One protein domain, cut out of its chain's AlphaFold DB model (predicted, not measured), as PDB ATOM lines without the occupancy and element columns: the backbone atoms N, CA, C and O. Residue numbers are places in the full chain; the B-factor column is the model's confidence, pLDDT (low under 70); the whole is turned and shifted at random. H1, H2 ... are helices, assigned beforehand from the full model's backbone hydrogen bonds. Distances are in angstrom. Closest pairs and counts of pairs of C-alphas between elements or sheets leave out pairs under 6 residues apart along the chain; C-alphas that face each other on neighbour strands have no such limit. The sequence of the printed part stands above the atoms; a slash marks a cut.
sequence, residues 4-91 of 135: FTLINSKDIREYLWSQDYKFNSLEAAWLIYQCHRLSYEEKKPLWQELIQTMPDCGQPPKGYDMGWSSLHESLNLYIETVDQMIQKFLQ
ATOM      1  N   PHE A   4      -9.851  24.754 -34.375       94.69
ATOM      2  CA  PHE A   4     -10.534  26.034 -34.157       94.69
ATOM      3  C   PHE A   4     -10.184  26.660 -32.800       94.69
ATOM      4  O   PHE A   4     -10.114  27.886 -32.677       94.69
ATOM      5  N   THR A   5      -9.898  25.839 -31.787       93.31
ATOM      6  CA  THR A   5      -9.512  26.294 -30.438       93.31
ATOM      7  C   THR A   5      -8.178  27.051 -30.393       93.31
ATOM      8  O   THR A   5      -7.922  27.797 -29.438       93.31
ATOM      9  N   LEU A   6      -7.353  26.896 -31.434       94.81
ATOM     10  CA  LEU A   6      -6.038  27.524 -31.574       94.81
ATOM     11  C   LEU A   6      -6.107  28.930 -32.173       94.81
ATOM     12  O   LEU A   6      -5.161  29.706 -32.047       94.81
ATOM     13  N   ILE A   7      -7.237  29.286 -32.788       94.00
ATOM     14  CA  ILE A   7      -7.452  30.612 -33.361       94.00
ATOM     15  C   ILE A   7      -7.712  31.599 -32.224       94.00
ATOM     16  O   ILE A   7      -8.731  31.512 -31.538       94.00
ATOM     17  N   ASN A   8      -6.810  32.561 -32.036       90.56
ATOM     18  CA  ASN A   8      -6.929  33.553 -30.964       90.56
ATOM     19  C   ASN A   8      -8.075  34.556 -31.200       90.56
ATOM     20  O   ASN A   8      -8.669  35.041 -30.242       90.56
ATOM     21  N   SER A   9      -8.398  34.859 -32.463       93.44
ATOM     22  CA  SER A   9      -9.499  35.761 -32.818       93.44
ATOM     23  C   SER A   9     -10.839  35.028 -32.826       93.44
ATOM     24  O   SER A   9     -11.024  34.058 -33.564       93.44
ATOM     25  N   LYS A  10     -11.786  35.524 -32.027       93.81
ATOM     26  CA  LYS A  10     -13.155  35.004 -31.977       93.81
ATOM     27  C   LYS A  10     -13.840  35.104 -33.344       93.81
ATOM     28  O   LYS A  10     -14.364  34.104 -33.820       93.81
ATOM     29  N   ASP A  11     -13.757  36.262 -33.993       96.50
ATOM     30  CA  ASP A  11     -14.457  36.516 -35.257       96.50
ATOM     31  C   ASP A  11     -13.926  35.626 -36.388       96.50
ATOM     32  O   ASP A  11     -14.699  35.054 -37.152       96.50
ATOM     33  N   ILE A  12     -12.601  35.436 -36.460       94.81
ATOM     34  CA  ILE A  12     -11.984  34.534 -37.448       94.81
ATOM     35  C   ILE A  12     -12.416  33.091 -37.190       94.81
ATOM     36  O   ILE A  12     -12.724  32.359 -38.131       94.81
ATOM     37  N   ARG A  13     -12.453  32.675 -35.918       95.62
ATOM     38  CA  ARG A  13     -12.883  31.330 -35.536       95.62
ATOM     39  C   ARG A  13     -14.329  31.077 -35.950       95.62
ATOM     40  O   ARG A  13     -14.593  30.065 -36.588       95.62
ATOM     41  N   GLU A  14     -15.240  31.985 -35.608       96.25
ATOM     42  CA  GLU A  14     -16.664  31.880 -35.947       96.25
ATOM     43  C   GLU A  14     -16.885  31.902 -37.461       96.25
ATOM     44  O   GLU A  14     -17.645  31.087 -37.986       96.25
ATOM     45  N   TYR A  15     -16.163  32.769 -38.178       97.12
ATOM     46  CA  TYR A  15     -16.211  32.824 -39.633       97.12
ATOM     47  C   TYR A  15     -15.792  31.490 -40.260       97.12
ATOM     48  O   TYR A  15     -16.579  30.894 -40.989       97.12
ATOM     49  N   LEU A  16     -14.602  30.971 -39.944       96.62
ATOM     50  CA  LEU A  16     -14.113  29.712 -40.519       96.62
ATOM     51  C   LEU A  16     -14.981  28.513 -40.111       96.62
ATOM     52  O   LEU A  16     -15.195  27.611 -40.920       96.62
ATOM     53  N   TRP A  17     -15.521  28.525 -38.887       95.44
ATOM     54  CA  TRP A  17     -16.459  27.506 -38.420       95.44
ATOM     55  C   TRP A  17     -17.742  27.511 -39.254       95.44
ATOM     56  O   TRP A  17     -18.203  26.458 -39.686       95.44
ATOM     57  N   SER A  18     -18.301  28.695 -39.536       96.62
ATOM     58  CA  SER A  18     -19.516  28.839 -40.353       96.62
ATOM     59  C   SER A  18     -19.353  28.313 -41.782       96.62
ATOM     60  O   SER A  18     -20.340  27.950 -42.416       96.62
ATOM     61  N   GLN A  19     -18.114  28.269 -42.281       96.19
ATOM     62  CA  GLN A  19     -17.772  27.792 -43.620       96.19
ATOM     63  C   GLN A  19     -17.388  26.304 -43.656       96.19
ATOM     64  O   GLN A  19     -17.017  25.811 -44.716       96.19
ATOM     65  N   ASP A  20     -17.432  25.595 -42.520       94.00
ATOM     66  CA  ASP A  20     -16.916  24.225 -42.376       94.00
ATOM     67  C   ASP A  20     -15.477  24.067 -42.918       94.00
ATOM     68  O   ASP A  20     -15.132  23.087 -43.587       94.00
ATOM     69  N   TYR A  21     -14.628  25.070 -42.658       96.69
ATOM     70  CA  TYR A  21     -13.268  25.112 -43.191       96.69
ATOM     71  C   TYR A  21     -12.448  23.896 -42.739       96.69
ATOM     72  O   TYR A  21     -12.412  23.555 -41.554       96.69
ATOM     73  N   LYS A  22     -11.753  23.252 -43.684       95.44
ATOM     74  CA  LYS A  22     -10.895  22.091 -43.419       95.44
ATOM     75  C   LYS A  22      -9.434  22.510 -43.434       95.44
ATOM     76  O   LYS A  22      -8.882  22.794 -44.492       95.44
ATOM     77  N   PHE A  23      -8.818  22.509 -42.257       96.25
ATOM     78  CA  PHE A  23      -7.400  22.812 -42.118       96.25
ATOM     79  C   PHE A  23      -6.536  21.655 -42.614       96.25
ATOM     80  O   PHE A  23      -6.775  20.497 -42.265       96.25
ATOM     81  N   ASN A  24      -5.502  21.978 -43.383       95.50
ATOM     82  CA  ASN A  24      -4.437  21.034 -43.697       95.50
ATOM     83  C   ASN A  24      -3.374  20.994 -42.582       95.50
ATOM     84  O   ASN A  24      -3.372  21.813 -41.658       95.50
ATOM     85  N   SER A  25      -2.454  20.033 -42.669       96.31
ATOM     86  CA  SER A  25      -1.427  19.794 -41.647       96.31
ATOM     87  C   SER A  25      -0.506  20.997 -41.438       96.31
ATOM     88  O   SER A  25      -0.160  21.315 -40.302       96.31
ATOM     89  N   LEU A  26      -0.158  21.716 -42.509       94.81
ATOM     90  CA  LEU A  26       0.700  22.897 -42.429       94.81
ATOM     91  C   LEU A  26      -0.007  24.066 -41.728       94.81
ATOM     92  O   LEU A  26       0.588  24.728 -40.879       94.81
ATOM     93  N   GLU A  27      -1.284  24.302 -42.040       95.75
ATOM     94  CA  GLU A  27      -2.103  25.325 -41.378       95.75
ATOM     95  C   GLU A  27      -2.291  25.015 -39.892       95.75
ATOM     96  O   GLU A  27      -2.119  25.898 -39.051       95.75
ATOM     97  N   ALA A  28      -2.593  23.758 -39.557       97.06
ATOM     98  CA  ALA A  28      -2.726  23.316 -38.175       97.06
ATOM     99  C   ALA A  28      -1.411  23.494 -37.399       97.06
ATOM    100  O   ALA A  28      -1.416  24.073 -36.311       97.06
ATOM    101  N   ALA A  29      -0.274  23.089 -37.974       96.31
ATOM    102  CA  ALA A  29       1.043  23.253 -37.360       96.31
ATOM    103  C   ALA A  29       1.380  24.732 -37.115       96.31
ATOM    104  O   ALA A  29       1.865  25.096 -36.037       96.31
ATOM    105  N   TRP A  30       1.070  25.593 -38.087       94.75
ATOM    106  CA  TRP A  30       1.258  27.036 -37.968       94.75
ATOM    107  C   TRP A  30       0.362  27.645 -36.884       94.75
ATOM    108  O   TRP A  30       0.836  28.457 -36.091       94.75
ATOM    109  N   LEU A  31      -0.902  27.222 -36.788       96.94
ATOM    110  CA  LEU A  31      -1.825  27.685 -35.750       96.94
ATOM    111  C   LEU A  31      -1.378  27.262 -34.346       96.94
ATOM    112  O   LEU A  31      -1.443  28.085 -33.434       96.94
ATOM    113  N   ILE A  32      -0.864  26.039 -34.162       97.06
ATOM    114  CA  ILE A  32      -0.264  25.622 -32.880       97.06
ATOM    115  C   ILE A  32       0.903  26.556 -32.536       97.06
ATOM    116  O   ILE A  32       0.965  27.094 -31.428       97.06
ATOM    117  N   TYR A  33       1.810  26.799 -33.488       94.25
ATOM    118  CA  TYR A  33       2.979  27.652 -33.278       94.25
ATOM    119  C   TYR A  33       2.596  29.094 -32.905       94.25
ATOM    120  O   TYR A  33       3.095  29.619 -31.906       94.25
ATOM    121  N   GLN A  34       1.652  29.699 -33.631       93.31
ATOM    122  CA  GLN A  34       1.188  31.078 -33.424       93.31
ATOM    123  C   GLN A  34       0.175  31.243 -32.283       93.31
ATOM    124  O   GLN A  34      -0.217  32.361 -31.944       93.31
ATOM    125  N   CYS A  35      -0.275  30.158 -31.650       92.19
ATOM    126  CA  CYS A  35      -1.168  30.268 -30.505       92.19
ATOM    127  C   CYS A  35      -0.398  30.818 -29.292       92.19
ATOM    128  O   CYS A  35       0.221  30.076 -28.533       92.19
ATOM    129  N   HIS A  36      -0.410  32.139 -29.106       88.62
ATOM    130  CA  HIS A  36       0.290  32.816 -28.006       88.62
ATOM    131  C   HIS A  36      -0.298  32.522 -26.620       88.62
ATOM    132  O   HIS A  36       0.364  32.758 -25.616       88.62
ATOM    133  N   ARG A  37      -1.529  32.003 -26.562       92.12
ATOM    134  CA  ARG A  37      -2.163  31.576 -25.311       92.12
ATOM    135  C   ARG A  37      -1.511  30.322 -24.723       92.12
ATOM    136  O   ARG A  37      -1.606  30.126 -23.520       92.12
ATOM    137  N   LEU A  38      -0.905  29.482 -25.563       92.75
ATOM    138  CA  LEU A  38      -0.320  28.212 -25.149       92.75
ATOM    139  C   LEU A  38       1.184  28.354 -24.908       92.75
ATOM    140  O   LEU A  38       1.917  28.928 -25.720       92.75
ATOM    141  N   SER A  39       1.642  27.770 -23.808       93.31
ATOM    142  CA  SER A  39       3.051  27.511 -23.523       93.31
ATOM    143  C   SER A  39       3.621  26.417 -24.435       93.31
ATOM    144  O   SER A  39       2.892  25.709 -25.131       93.31
ATOM    145  N   TYR A  40       4.947  26.251 -24.438       94.38
ATOM    146  CA  TYR A  40       5.586  25.149 -25.165       94.38
ATOM    147  C   TYR A  40       5.096  23.775 -24.679       94.38
ATOM    148  O   TYR A  40       4.792  22.916 -25.504       94.38
ATOM    149  N   GLU A  41       4.959  23.592 -23.362       95.31
ATOM    150  CA  GLU A  41       4.485  22.338 -22.761       95.31
ATOM    151  C   GLU A  41       3.074  21.971 -23.228       95.31
ATOM    152  O   GLU A  41       2.795  20.800 -23.469       95.31
ATOM    153  N   GLU A  42       2.205  22.965 -23.430       96.25
ATOM    154  CA  GLU A  42       0.852  22.764 -23.957       96.25
ATOM    155  C   GLU A  42       0.830  22.566 -25.482       96.25
ATOM    156  O   GLU A  42      -0.022  21.845 -25.999       96.25
ATOM    157  N   LYS A  43       1.762  23.177 -26.226       96.88
ATOM    158  CA  LYS A  43       1.871  23.007 -27.687       96.88
ATOM    159  C   LYS A  43       2.434  21.645 -28.081       96.88
ATOM    160  O   LYS A  43       2.002  21.072 -29.077       96.88
ATOM    161  N   LYS A  44       3.374  21.112 -27.300       97.50
ATOM    162  CA  LYS A  44       4.023  19.820 -27.544       97.50
ATOM    163  C   LYS A  44       3.048  18.659 -27.798       97.50
ATOM    164  O   LYS A  44       3.179  18.033 -28.851       97.50
ATOM    165  N   PRO A  45       2.059  18.370 -26.930       97.75
ATOM    166  CA  PRO A  45       1.102  17.296 -27.182       97.75
ATOM    167  C   PRO A  45       0.225  17.559 -28.415       97.75
ATOM    168  O   PRO A  45      -0.160  16.608 -29.085       97.75
ATOM    169  N   LEU A  46      -0.042  18.821 -28.771       98.06
ATOM    170  CA  LEU A  46      -0.798  19.155 -29.983       98.06
ATOM    171  C   LEU A  46      -0.001  18.858 -31.255       98.06
ATOM    172  O   LEU A  46      -0.556  18.321 -32.210       98.06
ATOM    173  N   TRP A  47       1.300  19.164 -31.279       98.06
ATOM    174  CA  TRP A  47       2.164  18.765 -32.395       98.06
ATOM    175  C   TRP A  47       2.278  17.241 -32.499       98.06
ATOM    176  O   TRP A  47       2.249  16.707 -33.604       98.06
ATOM    177  N   GLN A  48       2.339  16.530 -31.369       97.88
ATOM    178  CA  GLN A  48       2.331  15.063 -31.357       97.88
ATOM    179  C   GLN A  48       1.006  14.486 -31.881       97.88
ATOM    180  O   GLN A  48       1.027  13.554 -32.681       97.88
ATOM    181  N   GLU A  49      -0.138  15.049 -31.483       98.06
ATOM    182  CA  GLU A  49      -1.448  14.662 -32.017       98.06
ATOM    183  C   GLU A  49      -1.543  14.955 -33.521       98.06
ATOM    184  O   GLU A  49      -2.031  14.116 -34.277       98.06
ATOM    185  N   LEU A  50      -1.040  16.107 -33.981       97.56
ATOM    186  CA  LEU A  50      -0.994  16.466 -35.400       97.56
ATOM    187  C   LEU A  50      -0.224  15.419 -36.208       97.56
ATOM    188  O   LEU A  50      -0.768  14.896 -37.175       97.56
ATOM    189  N   ILE A  51       0.984  15.053 -35.768       97.50
ATOM    190  CA  ILE A  51       1.823  14.034 -36.425       97.50
ATOM    191  C   ILE A  51       1.101  12.678 -36.520       97.50
ATOM    192  O   ILE A  51       1.293  11.934 -37.481       97.50
ATOM    193  N   GLN A  52       0.275  12.339 -35.527       97.44
ATOM    194  CA  GLN A  52      -0.455  11.068 -35.485       97.44
ATOM    195  C   GLN A  52      -1.749  11.073 -36.305       97.44
ATOM    196  O   GLN A  52      -2.164  10.025 -36.795       97.44
ATOM    197  N   THR A  53      -2.424  12.220 -36.402       96.88
ATOM    198  CA  THR A  53      -3.813  12.296 -36.887       96.88
ATOM    199  C   THR A  53      -3.968  12.991 -38.233       96.88
ATOM    200  O   THR A  53      -4.997  12.813 -38.885       96.88
ATOM    201  N   MET A  54      -2.974  13.766 -38.669       96.69
ATOM    202  CA  MET A  54      -3.003  14.518 -39.921       96.69
ATOM    203  C   MET A  54      -1.989  13.945 -40.925       96.69
ATOM    204  O   MET A  54      -0.989  13.356 -40.520       96.69
ATOM    205  N   PRO A  55      -2.242  14.047 -42.245       96.62
ATOM    206  CA  PRO A  55      -1.323  13.529 -43.254       96.62
ATOM    207  C   PRO A  55      -0.022  14.334 -43.286       96.62
ATOM    208  O   PRO A  55      -0.043  15.555 -43.148       96.62
ATOM    209  N   ASP A  56       1.100  13.671 -43.545       96.75
ATOM    210  CA  ASP A  56       2.363  14.382 -43.732       96.75
ATOM    211  C   ASP A  56       2.353  15.190 -45.040       96.75
ATOM    212  O   ASP A  56       1.700  14.827 -46.026       96.75
ATOM    213  N   CYS A  57       3.084  16.299 -45.055       93.88
ATOM    214  CA  CYS A  57       3.237  17.151 -46.226       93.88
ATOM    215  C   CYS A  57       4.608  17.825 -46.238       93.88
ATOM    216  O   CYS A  57       5.166  18.125 -45.187       93.88
ATOM    217  N   GLY A  58       5.124  18.140 -47.424       89.88
ATOM    218  CA  GLY A  58       6.315  18.976 -47.542       89.88
ATOM    219  C   GLY A  58       6.025  20.442 -47.214       89.88
ATOM    220  O   GLY A  58       4.914  20.938 -47.407       89.88
ATOM    221  N   GLN A  59       7.053  21.158 -46.768       79.50
ATOM    222  CA  GLN A  59       7.037  22.606 -46.634       79.50
ATOM    223  C   GLN A  59       7.834  23.230 -47.788       79.50
ATOM    224  O   GLN A  59       9.006  22.886 -47.967       79.50
ATOM    225  N   PRO A  60       7.248  24.173 -48.550       77.69
ATOM    226  CA  PRO A  60       7.963  24.818 -49.636       77.69
ATOM    227  C   PRO A  60       9.169  25.610 -49.100       77.69
ATOM    228  O   PRO A  60       9.082  26.193 -48.010       77.69
ATOM    229  N   PRO A  61      10.274  25.664 -49.862       77.00
ATOM    230  CA  PRO A  61      11.440  26.463 -49.508       77.00
ATOM    231  C   PRO A  61      11.062  27.932 -49.289       77.00
ATOM    232  O   PRO A  61      10.210  28.490 -49.988       77.00
ATOM    233  N   LYS A  62      11.696  28.570 -48.303       68.81
ATOM    234  CA  LYS A  62      11.523  29.996 -47.998       68.81
ATOM    235  C   LYS A  62      12.884  30.685 -47.979       68.81
ATOM    236  O   LYS A  62      13.699  30.447 -47.094       68.81
ATOM    237  N   GLY A  63      13.113  31.584 -48.936       69.88
ATOM    238  CA  GLY A  63      14.389  32.292 -49.061       69.88
ATOM    239  C   GLY A  63      15.534  31.328 -49.381       69.88
ATOM    240  O   GLY A  63      15.486  30.648 -50.400       69.88
ATOM    241  N   TYR A  64      16.547  31.280 -48.513       62.69
ATOM    242  CA  TYR A  64      17.702  30.378 -48.644       62.69
ATOM    243  C   TYR A  64      17.482  28.990 -48.017       62.69
ATOM    244  O   TYR A  64      18.356  28.134 -48.132       62.69
ATOM    245  N   ASP A  65      16.353  28.766 -47.338       69.50
ATOM    246  CA  ASP A  65      16.016  27.466 -46.758       69.50
ATOM    247  C   ASP A  65      15.551  26.513 -47.867       69.50
ATOM    248  O   ASP A  65      14.654  26.856 -48.641       69.50
ATOM    249  N   MET A  66      16.148  25.318 -47.934       71.06
ATOM    250  CA  MET A  66      15.858  24.298 -48.953       71.06
ATOM    251  C   MET A  66      14.452  23.693 -48.807       71.06
ATOM    252  O   MET A  66      14.015  22.933 -49.673       71.06
ATOM    253  N   GLY A  67      13.718  24.081 -47.761       76.50
ATOM    254  CA  GLY A  67      12.406  23.535 -47.457       76.50
ATOM    255  C   GLY A  67      12.523  22.156 -46.820       76.50
ATOM    256  O   GLY A  67      13.599  21.567 -46.733       76.50
ATOM    257  N   TRP A  68      11.388  21.642 -46.360       84.06
ATOM    258  CA  TRP A  68      11.320  20.343 -45.699       84.06
ATOM    259  C   TRP A  68      10.521  19.380 -46.560       84.06
ATOM    260  O   TRP A  68       9.426  19.711 -47.013       84.06
ATOM    261  N   SER A  69      11.043  18.173 -46.772       87.31
ATOM    262  CA  SER A  69      10.299  17.097 -47.436       87.31
ATOM    263  C   SER A  69       9.152  16.567 -46.576       87.31
ATOM    264  O   SER A  69       8.159  16.099 -47.127       87.31
ATOM    265  N   SER A  70       9.278  16.676 -45.251       94.44
ATOM    266  CA  SER A  70       8.301  16.209 -44.269       94.44
ATOM    267  C   SER A  70       8.094  17.255 -43.174       94.44
ATOM    268  O   SER A  70       9.038  17.690 -42.508       94.44
ATOM    269  N   LEU A  71       6.838  17.648 -42.978       95.19
ATOM    270  CA  LEU A  71       6.400  18.472 -41.858       95.19
ATOM    271  C   LEU A  71       6.523  17.688 -40.553       95.19
ATOM    272  O   LEU A  71       6.869  18.250 -39.518       95.19
ATOM    273  N   HIS A  72       6.245  16.387 -40.580       96.94
ATOM    274  CA  HIS A  72       6.336  15.563 -39.381       96.94
ATOM    275  C   HIS A  72       7.780  15.457 -38.879       96.94
ATOM    276  O   HIS A  72       8.021  15.577 -37.677       96.94
ATOM    277  N   GLU A  73       8.751  15.289 -39.778       95.00
ATOM    278  CA  GLU A  73      10.175  15.306 -39.421       95.00
ATOM    279  C   GLU A  73      10.601  16.667 -38.863       95.00
ATOM    280  O   GLU A  73      11.270  16.717 -37.829       95.00
ATOM    281  N   SER A  74      10.171  17.770 -39.487       93.25
ATOM    282  CA  SER A  74      10.527  19.116 -39.023       93.25
ATOM    283  C   SER A  74       9.953  19.425 -37.635       93.25
ATOM    284  O   SER A  74      10.652  19.979 -36.784       93.25
ATOM    285  N   LEU A  75       8.715  19.000 -37.361       95.81
ATOM    286  CA  LEU A  75       8.083  19.138 -36.048       95.81
ATOM    287  C   LEU A  75       8.766  18.276 -34.980       95.81
ATOM    288  O   LEU A  75       8.997  18.761 -33.872       95.81
ATOM    289  N   ASN A  76       9.122  17.029 -35.300       96.88
ATOM    290  CA  ASN A  76       9.857  16.164 -34.374       96.88
ATOM    291  C   ASN A  76      11.222  16.757 -34.016       96.88
ATOM    292  O   ASN A  76      11.558  16.836 -32.834       96.88
ATOM    293  N   LEU A  77      11.970  17.239 -35.013       94.88
ATOM    294  CA  LEU A  77      13.262  17.881 -34.783       94.88
ATOM    295  C   LEU A  77      13.120  19.145 -33.929       94.88
ATOM    296  O   LEU A  77      13.942  19.389 -33.043       94.88
ATOM    297  N   TYR A  78      12.079  19.945 -34.170       94.06
ATOM    298  CA  TYR A  78      11.792  21.129 -33.363       94.06
ATOM    299  C   TYR A  78      11.526  20.761 -31.897       94.06
ATOM    300  O   TYR A  78      12.146  21.341 -31.007       94.06
ATOM    301  N   ILE A  79      10.652  19.779 -31.643       95.50
ATOM    302  CA  ILE A  79      10.345  19.300 -30.286       95.50
ATOM    303  C   ILE A  79      11.617  18.795 -29.595       95.50
ATOM    304  O   ILE A  79      11.914  19.210 -28.477       95.50
ATOM    305  N   GLU A  80      12.397  17.944 -30.264       95.62
ATOM    306  CA  GLU A  80      13.642  17.406 -29.709       95.62
ATOM    307  C   GLU A  80      14.633  18.526 -29.366       95.62
ATOM    308  O   GLU A  80      15.188  18.564 -28.267       95.62
ATOM    309  N   THR A  81      14.825  19.471 -30.285       90.62
ATOM    310  CA  THR A  81      15.757  20.587 -30.106       90.62
ATOM    311  C   THR A  81      15.354  21.458 -28.920       90.62
ATOM    312  O   THR A  81      16.195  21.785 -28.080       90.62
ATOM    313  N   VAL A  82      14.073  21.824 -28.815       90.50
ATOM    314  CA  VAL A  82      13.580  22.674 -27.724       90.50
ATOM    315  C   VAL A  82      13.617  21.933 -26.388       90.50
ATOM    316  O   VAL A  82      14.057  22.512 -25.397       90.50
ATOM    317  N   ASP A  83      13.249  20.649 -26.347       92.62
ATOM    318  CA  ASP A  83      13.388  19.822 -25.145       92.62
ATOM    319  C   ASP A  83      14.844  19.787 -24.660       92.62
ATOM    320  O   ASP A  83      15.110  20.013 -23.480       92.62
ATOM    321  N   GLN A  84      15.800  19.549 -25.564       88.25
ATOM    322  CA  GLN A  84      17.224  19.559 -25.231       88.25
ATOM    323  C   GLN A  84      17.684  20.932 -24.731       88.25
ATOM    324  O   GLN A  84      18.478  21.002 -23.793       88.25
ATOM    325  N   MET A  85      17.206  22.025 -25.333       84.06
ATOM    326  CA  MET A  85      17.513  23.384 -24.882       84.06
ATOM    327  C   MET A  85      16.969  23.649 -23.478       84.06
ATOM    328  O   MET A  85      17.707  24.169 -22.645       84.06
ATOM    329  N   ILE A  86      15.724  23.256 -23.193       85.75
ATOM    330  CA  ILE A  86      15.114  23.386 -21.865       85.75
ATOM    331  C   ILE A  86      15.888  22.548 -20.843       85.75
ATOM    332  O   ILE A  86      16.254  23.061 -19.792       85.75
ATOM    333  N   GLN A  87      16.199  21.288 -21.159       85.38
ATOM    334  CA  GLN A  87      16.981  20.419 -20.275       85.38
ATOM    335  C   GLN A  87      18.353  21.015 -19.971       85.38
ATOM    336  O   GLN A  87      18.739  21.093 -18.810       85.38
ATOM    337  N   LYS A  88      19.069  21.493 -20.995       80.44
ATOM    338  CA  LYS A  88      20.352  22.178 -20.805       80.44
ATOM    339  C   LYS A  88      20.183  23.441 -19.974       80.44
ATOM    340  O   LYS A  88      21.000  23.667 -19.102       80.44
ATOM    341  N   PHE A  89      19.154  24.247 -20.210       76.81
ATOM    342  CA  PHE A  89      18.912  25.479 -19.456       76.81
ATOM    343  C   PHE A  89      18.625  25.225 -17.969       76.81
ATOM    344  O   PHE A  89      19.036  26.015 -17.126       76.81
ATOM    345  N   LEU A  90      17.931  24.131 -17.650       80.75
ATOM    346  CA  LEU A  90      17.600  23.744 -16.277       80.75
ATOM    347  C   LEU A  90      18.739  23.004 -15.554       80.75
ATOM    348  O   LEU A  90      18.649  22.803 -14.343       80.75
ATOM    349  N   GLN A  91      19.785  22.572 -16.264       79.50
ATOM    350  CA  GLN A  91      20.963  21.969 -15.642       79.50
ATOM    351  C   GLN A  91      21.764  23.024 -14.872       79.50
ATOM    352  O   GLN A  91      22.053  24.104 -15.382       79.50
TER     353      GLN A  91
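This is residues 4 to 91 of the 135 residues of an uncharacterized protein of Oribacterium sp. KHPX15 (UniProt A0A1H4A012). A long helix, H4, begins beside a close pair of antiparallel helices, H2 and H3, and splays away from them until its far end, residues 84 to 91 with the last residue beyond the helix, sticks out; a small helix, H1, is set off on the other side of H2. A long loop without a named element joins H3 to H4. The printed part has 88 residues with four named helices, H1 to H4 in chain order, and no named strand; its class is all helix. It is only just loose, close to compact, with a radius of gyration of the C-alphas of 14.6 A, and elongated, spanning 47 by 30 by 27 A.

H4, residues 71 to 90, only just touches H3, residues 40 to 53, with 3 pairs of C-alphas within 8 A, using residues 72 to 79 alone. Their closest C-alphas, those of Ile 51 and His 72, are 5.6 A apart. This helical hairpin runs opposite ways at a shallow tilt of 25 degrees. H3 also touches H2, residues 25 to 34, in a second hairpin, opposite ways at a shallow tilt of 6 degrees; the closest C-alphas, Ile 32 and Lys 43, are 6.2 A apart. H2 and H4 are close but not clearly touching, with the C-alphas of Leu 26 and Leu 71 closest at 7.2 A. H1, residues 10 to 18, is apart from H2, H3 and H4. In H1, H2 and H4 every O i to N i+4 pair is within hydrogen-bond range; in H3, 8 of 10 are.

H4 measures 28.4 A, from C-alpha 71 at (6.400, 18.472, -41.858) to C-alpha 90 at (17.600, 23.744, -16.277). H3 measures 19.8 A, H2 14.2 A and H1 12.2 A, with C-alpha 10 at (-13.155, 35.004, -31.977).

The C-alphas of Gln 19 and Gln 91 are the two farthest apart, 48.1 A. The printed part has no cut. The link from H3 to H4, residues 54 to 70, is long. Residues 62 to 65 have pLDDT under 70.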